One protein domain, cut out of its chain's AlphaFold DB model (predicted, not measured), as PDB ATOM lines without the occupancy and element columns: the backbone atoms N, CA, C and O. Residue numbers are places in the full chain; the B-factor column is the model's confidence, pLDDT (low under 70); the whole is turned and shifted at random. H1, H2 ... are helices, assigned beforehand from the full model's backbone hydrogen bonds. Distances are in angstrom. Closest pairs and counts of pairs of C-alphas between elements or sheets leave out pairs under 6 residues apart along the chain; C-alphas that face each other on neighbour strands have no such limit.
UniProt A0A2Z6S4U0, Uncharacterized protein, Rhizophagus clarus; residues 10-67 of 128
ATOM      1  N   ASN A  10      29.743  44.341 -27.477       43.50
ATOM      2  CA  ASN A  10      30.707  45.236 -26.831       43.50
ATOM      3  C   ASN A  10      30.289  45.699 -25.415       43.50
ATOM      4  O   ASN A  10      31.153  45.951 -24.578       43.50
ATOM      5  N   MET A  11      28.987  45.774 -25.104       46.03
ATOM      6  CA  MET A  11      28.492  46.166 -23.773       46.03
ATOM      7  C   MET A  11      28.787  45.105 -22.709       46.03
ATOM      8  O   MET A  11      28.992  45.452 -21.552       46.03
ATOM      9  N   LEU A  12      28.839  43.817 -23.065       44.81
ATOM     10  CA  LEU A  12      29.127  42.748 -22.099       44.81
ATOM     11  C   LEU A  12      30.607  42.709 -21.685       44.81
ATOM     12  O   LEU A  12      30.902  42.352 -20.543       44.81
ATOM     13  N   GLU A  13      31.527  43.112 -22.569       43.31
ATOM     14  CA  GLU A  13      32.948  43.285 -22.227       43.31
ATOM     15  C   GLU A  13      33.214  44.571 -21.418       43.31
ATOM     16  O   GLU A  13      34.120  44.581 -20.580       43.31
ATOM     17  N   GLU A  14      32.396  45.619 -21.597       43.00
ATOM     18  CA  GLU A  14      32.480  46.888 -20.850       43.00
ATOM     19  C   GLU A  14      31.828  46.860 -19.454       43.00
ATOM     20  O   GLU A  14      32.073  47.768 -18.656       43.00
ATOM     21  N   ILE A  15      31.077  45.814 -19.078       49.25
ATOM     22  CA  ILE A  15      30.544  45.640 -17.707       49.25
ATOM     23  C   ILE A  15      31.660  45.135 -16.769       49.25
ATOM     24  O   ILE A  15      31.574  44.114 -16.089       49.25
ATOM     25  N   LYS A  16      32.751  45.889 -16.711       46.06
ATOM     26  CA  LYS A  16      33.661  45.948 -15.570       46.06
ATOM     27  C   LYS A  16      33.587  47.368 -15.034       46.06
ATOM     28  O   LYS A  16      34.520  48.145 -15.188       46.06
ATOM     29  N   PHE A  17      32.453  47.727 -14.440       51.53
ATOM     30  CA  PHE A  17      32.373  48.979 -13.699       51.53
ATOM     31  C   PHE A  17      33.318  48.864 -12.502       51.53
ATOM     32  O   PHE A  17      33.067  48.086 -11.584       51.53
ATOM     33  N   GLU A  18      34.421  49.613 -12.525       55.47
ATOM     34  CA  GLU A  18      35.337  49.721 -11.381       55.47
ATOM     35  C   GLU A  18      34.621  50.318 -10.155       55.47
ATOM     36  O   GLU A  18      35.020  50.059  -9.021       55.47
ATOM     37  N   ASN A  19      33.519  51.048 -10.378       69.31
ATOM     38  CA  ASN A  19      32.675  51.639  -9.351       69.31
ATOM     39  C   ASN A  19      31.179  51.461  -9.672       69.31
ATOM     40  O   ASN A  19      30.671  51.966 -10.673       69.31
ATOM     41  N   LEU A  20      30.452  50.775  -8.785       70.88
ATOM     42  CA  LEU A  20      29.006  50.529  -8.902       70.88
ATOM     43  C   LEU A  20      28.193  51.830  -8.971       70.88
ATOM     44  O   LEU A  20      27.162  51.883  -9.637       70.88
ATOM     45  N   LEU A  21      28.674  52.881  -8.304       73.06
ATOM     46  CA  LEU A  21      28.010  54.182  -8.215       73.06
ATOM     47  C   LEU A  21      28.105  54.996  -9.511       73.06
ATOM     48  O   LEU A  21      27.405  55.992  -9.656       73.06
ATOM     49  N   GLU A  22      28.950  54.584 -10.456       79.50
ATOM     50  CA  GLU A  22      29.098  55.243 -11.760       79.50
ATOM     51  C   GLU A  22      28.230  54.591 -12.846       79.50
ATOM     52  O   GLU A  22      28.105  55.117 -13.954       79.50
ATOM     53  N   ASN A  23      27.578  53.465 -12.539       80.31
ATOM     54  CA  ASN A  23      26.683  52.804 -13.478       80.31
ATOM     55  C   ASN A  23      25.337  53.548 -13.558       80.31
ATOM     56  O   ASN A  23      24.423  53.335 -12.761       80.31
ATOM     57  N   ILE A  24      25.200  54.399 -14.578       80.06
ATOM     58  CA  ILE A  24      23.998  55.213 -14.822       80.06
ATOM     59  C   ILE A  24      22.717  54.383 -14.999       80.06
ATOM     60  O   ILE A  24      21.637  54.838 -14.629       80.06
ATOM     61  N   TYR A  25      22.818  53.165 -15.537       79.88
ATOM     62  CA  TYR A  25      21.664  52.290 -15.749       79.88
ATOM     63  C   TYR A  25      21.201  51.651 -14.444       79.88
ATOM     64  O   TYR A  25      19.999  51.505 -14.222       79.88
ATOM     65  N   PHE A  26      22.145  51.319 -13.565       83.75
ATOM     66  CA  PHE A  26      21.857  50.854 -12.216       83.75
ATOM     67  C   PHE A  26      21.186  51.952 -11.383       83.75
ATOM     68  O   PHE A  26      20.140  51.702 -10.791       83.75
ATOM     69  N   LEU A  27      21.706  53.184 -11.406       83.25
ATOM     70  CA  LEU A  27      21.078  54.314 -10.708       83.25
ATOM     71  C   LEU A  27      19.659  54.590 -11.227       83.25
ATOM     72  O   LEU A  27      18.722  54.722 -10.443       83.25
ATOM     73  N   TYR A  28      19.473  54.579 -12.551       82.31
ATOM     74  CA  TYR A  28      18.147  54.730 -13.150       82.31
ATOM     75  C   TYR A  28      17.189  53.598 -12.746       82.31
ATOM     76  O   TYR A  28      16.000  53.840 -12.533       82.31
ATOM     77  N   TYR A  29      17.685  52.361 -12.633       82.00
ATOM     78  CA  TYR A  29      16.894  51.229 -12.152       82.00
ATOM     79  C   TYR A  29      16.405  51.453 -10.718       82.00
ATOM     80  O   TYR A  29      15.216  51.248 -10.468       82.00
ATOM     81  N   LEU A  30      17.285  51.913  -9.822       83.81
ATOM     82  CA  LEU A  30      16.948  52.202  -8.426       83.81
ATOM     83  C   LEU A  30      15.842  53.263  -8.309       83.81
ATOM     84  O   LEU A  30      14.881  53.055  -7.569       83.81
ATOM     85  N   ASP A  31      15.924  54.338  -9.098       79.25
ATOM     86  CA  ASP A  31      14.947  55.436  -9.072       79.25
ATOM     87  C   ASP A  31      13.564  55.044  -9.619       79.25
ATOM     88  O   ASP A  31      12.543  55.586  -9.191       79.25
ATOM     89  N   ASN A  32      13.505  54.115 -10.580       73.88
ATOM     90  CA  ASN A  32      12.281  53.848 -11.346       73.88
ATOM     91  C   ASN A  32      11.571  52.530 -10.998       73.88
ATOM     92  O   ASN A  32      10.413  52.362 -11.380       73.88
ATOM     93  N   ASN A  33      12.209  51.591 -10.288       66.81
ATOM     94  CA  ASN A  33      11.639  50.250 -10.056       66.81
ATOM     95  C   ASN A  33      10.871  50.062  -8.739       66.81
ATOM     96  O   ASN A  33      10.755  48.938  -8.259       66.81
ATOM     97  N   ASN A  34      10.281  51.113  -8.159       59.97
ATOM     98  CA  ASN A  34       9.522  51.008  -6.899       59.97
ATOM     99  C   ASN A  34      10.291  50.246  -5.795       59.97
ATOM    100  O   ASN A  34       9.690  49.510  -5.010       59.97
ATOM    101  N   ILE A  35      11.615  50.399  -5.708       67.75
ATOM    102  CA  ILE A  35      12.356  49.952  -4.526       67.75
ATOM    103  C   ILE A  35      12.100  51.026  -3.468       67.75
ATOM    104  O   ILE A  35      12.806  52.023  -3.382       67.75
ATOM    105  N   VAL A  36      10.986  50.877  -2.748       61.22
ATOM    106  CA  VAL A  36      10.383  51.957  -1.946       61.22
ATOM    107  C   VAL A  36      11.265  52.394  -0.765       61.22
ATOM    108  O   VAL A  36      11.109  53.509  -0.283       61.22
ATOM    109  N   ASP A  37      12.248  51.585  -0.361       75.06
ATOM    110  CA  ASP A  37      13.001  51.782   0.883       75.06
ATOM    111  C   ASP A  37      14.524  51.633   0.699       75.06
ATOM    112  O   ASP A  37      15.187  50.899   1.438       75.06
ATOM    113  N   ILE A  38      15.105  52.301  -0.304       83.88
ATOM    114  CA  ILE A  38      16.571  52.373  -0.420       83.88
ATOM    115  C   ILE A  38      17.117  53.269   0.695       83.88
ATOM    116  O   ILE A  38      16.835  54.467   0.755       83.88
ATOM    117  N   ASP A  39      17.952  52.693   1.557       88.62
ATOM    118  CA  ASP A  39      18.739  53.442   2.529       88.62
ATOM    119  C   ASP A  39      19.965  54.032   1.822       88.62
ATOM    120  O   ASP A  39      20.979  53.362   1.621       88.62
ATOM    121  N   TYR A  40      19.852  55.295   1.411       85.56
ATOM    122  CA  TYR A  40      20.920  55.989   0.697       85.56
ATOM    123  C   TYR A  40      22.189  56.173   1.537       85.56
ATOM    124  O   TYR A  40      23.279  56.196   0.973       85.56
ATOM    125  N   ASP A  41      22.082  56.267   2.866       88.62
ATOM    126  CA  ASP A  41      23.268  56.384   3.719       88.62
ATOM    127  C   ASP A  41      24.082  55.088   3.668       88.62
ATOM    128  O   ASP A  41      25.292  55.105   3.429       88.62
ATOM    129  N   ARG A  42      23.399  53.944   3.769       90.25
ATOM    130  CA  ARG A  42      24.030  52.634   3.565       90.25
ATOM    131  C   ARG A  42      24.488  52.420   2.131       90.25
ATOM    132  O   ARG A  42      25.538  51.831   1.923       90.25
ATOM    133  N   PHE A  43      23.753  52.913   1.143       87.44
ATOM    134  CA  PHE A  43      24.139  52.778  -0.260       87.44
ATOM    135  C   PHE A  43      25.511  53.386  -0.568       87.44
ATOM    136  O   PHE A  43      26.304  52.760  -1.267       87.44
ATOM    137  N   TYR A  44      25.816  54.565  -0.021       85.69
ATOM    138  CA  TYR A  44      27.106  55.219  -0.261       85.69
ATOM    139  C   TYR A  44      28.221  54.748   0.680       85.69
ATOM    140  O   TYR A  44      29.392  54.811   0.305       85.69
ATOM    141  N   ASN A  45      27.879  54.290   1.888       87.50
ATOM    142  CA  ASN A  45      28.863  54.029   2.945       87.50
ATOM    143  C   ASN A  45      29.067  52.540   3.279       87.50
ATOM    144  O   ASN A  45      30.060  52.201   3.925       87.50
ATOM    145  N   ASP A  46      28.167  51.649   2.855       89.00
ATOM    146  CA  ASP A  46      28.232  50.201   3.083       89.00
ATOM    147  C   ASP A  46      28.377  49.448   1.743       89.00
ATOM    148  O   ASP A  46      27.382  49.179   1.060       89.00
ATOM    149  N   PRO A  47      29.609  49.033   1.378       83.69
ATOM    150  CA  PRO A  47      29.868  48.297   0.142       83.69
ATOM    151  C   PRO A  47      29.059  47.000   0.005       83.69
ATOM    152  O   PRO A  47      28.776  46.559  -1.108       83.69
ATOM    153  N   SER A  48      28.696  46.362   1.123       85.62
ATOM    154  CA  SER A  48      27.913  45.123   1.092       85.62
ATOM    155  C   SER A  48      26.458  45.390   0.708       85.62
ATOM    156  O   SER A  48      25.869  44.621  -0.057       85.62
ATOM    157  N   TYR A  49      25.905  46.516   1.161       87.56
ATOM    158  CA  TYR A  49      24.556  46.953   0.823       87.56
ATOM    159  C   TYR A  49      24.460  47.386  -0.647       87.56
ATOM    160  O   TYR A  49      23.565  46.934  -1.365       87.56
ATOM    161  N   SER A  50      25.423  48.175  -1.138       83.12
ATOM    162  CA  SER A  50      25.472  48.564  -2.556       83.12
ATOM    163  C   SER A  50      25.656  47.361  -3.484       83.12
ATOM    164  O   SER A  50      25.019  47.282  -4.536       83.12
ATOM    165  N   GLN A  51      26.484  46.388  -3.088       82.06
ATOM    166  CA  GLN A  51      26.694  45.159  -3.856       82.06
ATOM    167  C   GLN A  51      25.430  44.288  -3.915       82.06
ATOM    168  O   GLN A  51      25.155  43.682  -4.956       82.06
ATOM    169  N   ALA A  52      24.657  44.216  -2.827       85.00
ATOM    170  CA  ALA A  52      23.392  43.483  -2.802       85.00
ATOM    171  C   ALA A  52      22.380  44.097  -3.781       85.00
ATOM    172  O   ALA A  52      21.871  43.390  -4.650       85.00
ATOM    173  N   LEU A  53      22.194  45.420  -3.735       86.06
ATOM    174  CA  LEU A  53      21.323  46.140  -4.672       86.06
ATOM    175  C   LEU A  53      21.756  45.953  -6.132       86.06
ATOM    176  O   LEU A  53      20.922  45.747  -7.013       86.06
ATOM    177  N   TYR A  54      23.063  45.977  -6.398       84.25
ATOM    178  CA  TYR A  54      23.576  45.730  -7.744       84.25
ATOM    179  C   TYR A  54      23.334  44.290  -8.215       84.25
ATOM    180  O   TYR A  54      23.057  44.051  -9.389       84.25
ATOM    181  N   THR A  55      23.407  43.318  -7.304       81.06
ATOM    182  CA  THR A  55      23.107  41.910  -7.603       81.06
ATOM    183  C   THR A  55      21.633  41.723  -7.960       81.06
ATOM    184  O   THR A  55      21.316  40.988  -8.901       81.06
ATOM    185  N   ASP A  56      20.737  42.424  -7.265       84.00
ATOM    186  CA  ASP A  56      19.302  42.418  -7.561       84.00
ATOM    187  C   ASP A  56      19.013  43.051  -8.929       84.00
ATOM    188  O   ASP A  56      18.314  42.453  -9.752       84.00
ATOM    189  N   TYR A  57      19.633  44.197  -9.223       83.81
ATOM    190  CA  TYR A  57      19.589  44.828 -10.544       83.81
ATOM    191  C   TYR A  57      20.067  43.885 -11.653       83.81
ATOM    192  O   TYR A  57      19.379  43.690 -12.657       83.81
ATOM    193  N   PHE A  58      21.225  43.249 -11.469       78.31
ATOM    194  CA  PHE A  58      21.773  42.329 -12.461       78.31
ATOM    195  C   PHE A  58      20.870  41.107 -12.663       78.31
ATOM    196  O   PHE A  58      20.645  40.667 -13.790       78.31
ATOM    197  N   SER A  59      20.281  40.590 -11.584       77.25
ATOM    198  CA  SER A  59      19.301  39.502 -11.649       77.25
ATOM    199  C   SER A  59      18.044  39.916 -12.413       77.25
ATOM    200  O   SER A  59      17.536  39.139 -13.221       77.25
ATOM    201  N   HIS A  60      17.563  41.143 -12.212       78.00
ATOM    202  CA  HIS A  60      16.450  41.699 -12.974       78.00
ATOM    203  C   HIS A  60      16.783  41.804 -14.468       78.00
ATOM    204  O   HIS A  60      16.003  41.316 -15.287       78.00
ATOM    205  N   LEU A  61      17.966  42.318 -14.823       73.44
ATOM    206  CA  LEU A  61      18.425  42.346 -16.215       73.44
ATOM    207  C   LEU A  61      18.473  40.943 -16.825       73.44
ATOM    208  O   LEU A  61      18.004  40.728 -17.944       73.44
ATOM    209  N   ILE A  62      19.005  39.970 -16.077       67.25
ATOM    210  CA  ILE A  62      19.024  38.572 -16.508       67.25
ATOM    211  C   ILE A  62      17.607  38.070 -16.756       67.25
ATOM    212  O   ILE A  62      17.365  37.420 -17.766       67.25
ATOM    213  N   LEU A  63      16.666  38.342 -15.857       66.75
ATOM    214  CA  LEU A  63      15.300  37.841 -15.970       66.75
ATOM    215  C   LEU A  63      14.497  38.507 -17.091       66.75
ATOM    216  O   LEU A  63      13.673  37.829 -17.707       66.75
ATOM    217  N   GLU A  64      14.714  39.795 -17.340       68.19
ATOM    218  CA  GLU A  64      13.950  40.565 -18.322       68.19
ATOM    219  C   GLU A  64      14.531  40.449 -19.738       68.19
ATOM    220  O   GLU A  64      13.778  40.256 -20.693       68.19
ATOM    221  N   TYR A  65      15.861  40.500 -19.878       61.97
ATOM    222  CA  TYR A  65      16.527  40.587 -21.185       61.97
ATOM    223  C   TYR A  65      17.262  39.306 -21.582       61.97
ATOM    224  O   TYR A  65      17.268  38.947 -22.759       61.97
ATOM    225  N   PHE A  66      17.848  38.583 -20.622       57.22
ATOM    226  CA  PHE A  66      18.669  37.394 -20.909       57.22
ATOM    227  C   PHE A  66      17.989  36.072 -20.574       57.22
ATOM    228  O   PHE A  66      18.571  34.998 -20.779       57.22
ATOM    229  N   ARG A  67      16.754  36.107 -20.065       53.72
ATOM    230  CA  ARG A  67      15.989  34.900 -19.803       53.72
ATOM    231  C   ARG A  67      15.669  34.314 -21.156       53.72
ATOM    232  O   ARG A  67      14.717  34.714 -21.818       53.72
TER     233      ARG A  67
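Overview. This is residues 10 to 67 of the 128 residues of an uncharacterized protein of Rhizophagus clarus (UniProt A0A2Z6S4U0). One long helix, H4, has the shorter H2 set crosswise beside it, close to the stretch 54 to 57, while H3 makes a corner with it near its first residues. The short H1 lies away from the other three helices, with residues 15 to 23 leading from it to H2. The printed part has 58 residues with four named helices, in the order H1, H2, H3, H4, and no named strand; the class is all helix. It is compact, with a radius of gyration of the C-alphas of 11.7 A, and spans 33 by 25 by 17 A.

Arrangement. H1, residues 10 to 14, touches no helix. H2, residues 24 to 32, is apart from H1. H3, residues 40 to 45, is apart from both H1 and H2. H4, residues 47 to 64, is apart from H1. H2 and H4 only just touch, with 3 pairs of C-alphas within 8 A, and H4 does so with residues 54 to 57 alone. Their closest C-alphas, those of Phe 26 and Tyr 57, are 6.7 A apart, and their lines are about perpendicular, at 84 degrees. H3 and H4 touch only at the corner by their link, H4 with residues 49 to 50 alone; the closest C-alphas, of Phe 43 and Ser 50, are 5.0 A apart. These two helices run opposite ways at a steep tilt of 62 degrees. In H1, H2, H3 and H4, every backbone O i to N i+4 pair is within hydrogen-bond range.

Along the chain. H1 begins at C-alpha 10, (30.707, 45.236, -26.831). H2 measures 12.3 A from first to last C-alpha. H4 measures 25.6 A, from C-alpha 47 at (29.868, 48.297, 0.142) to C-alpha 64 at (13.950, 40.565, -18.322).

Size, cuts and confidence. The two C-alphas farthest apart, those of Asn 10 and Asp 37, are 33.5 A apart. The printed part has no cut and no long link; the link from H3 to H4 is tight. Model confidence is under 70 in residues 10 to 19, 33 to 36 and 62 to 67, and the mean pLDDT of the printed part is 73.3.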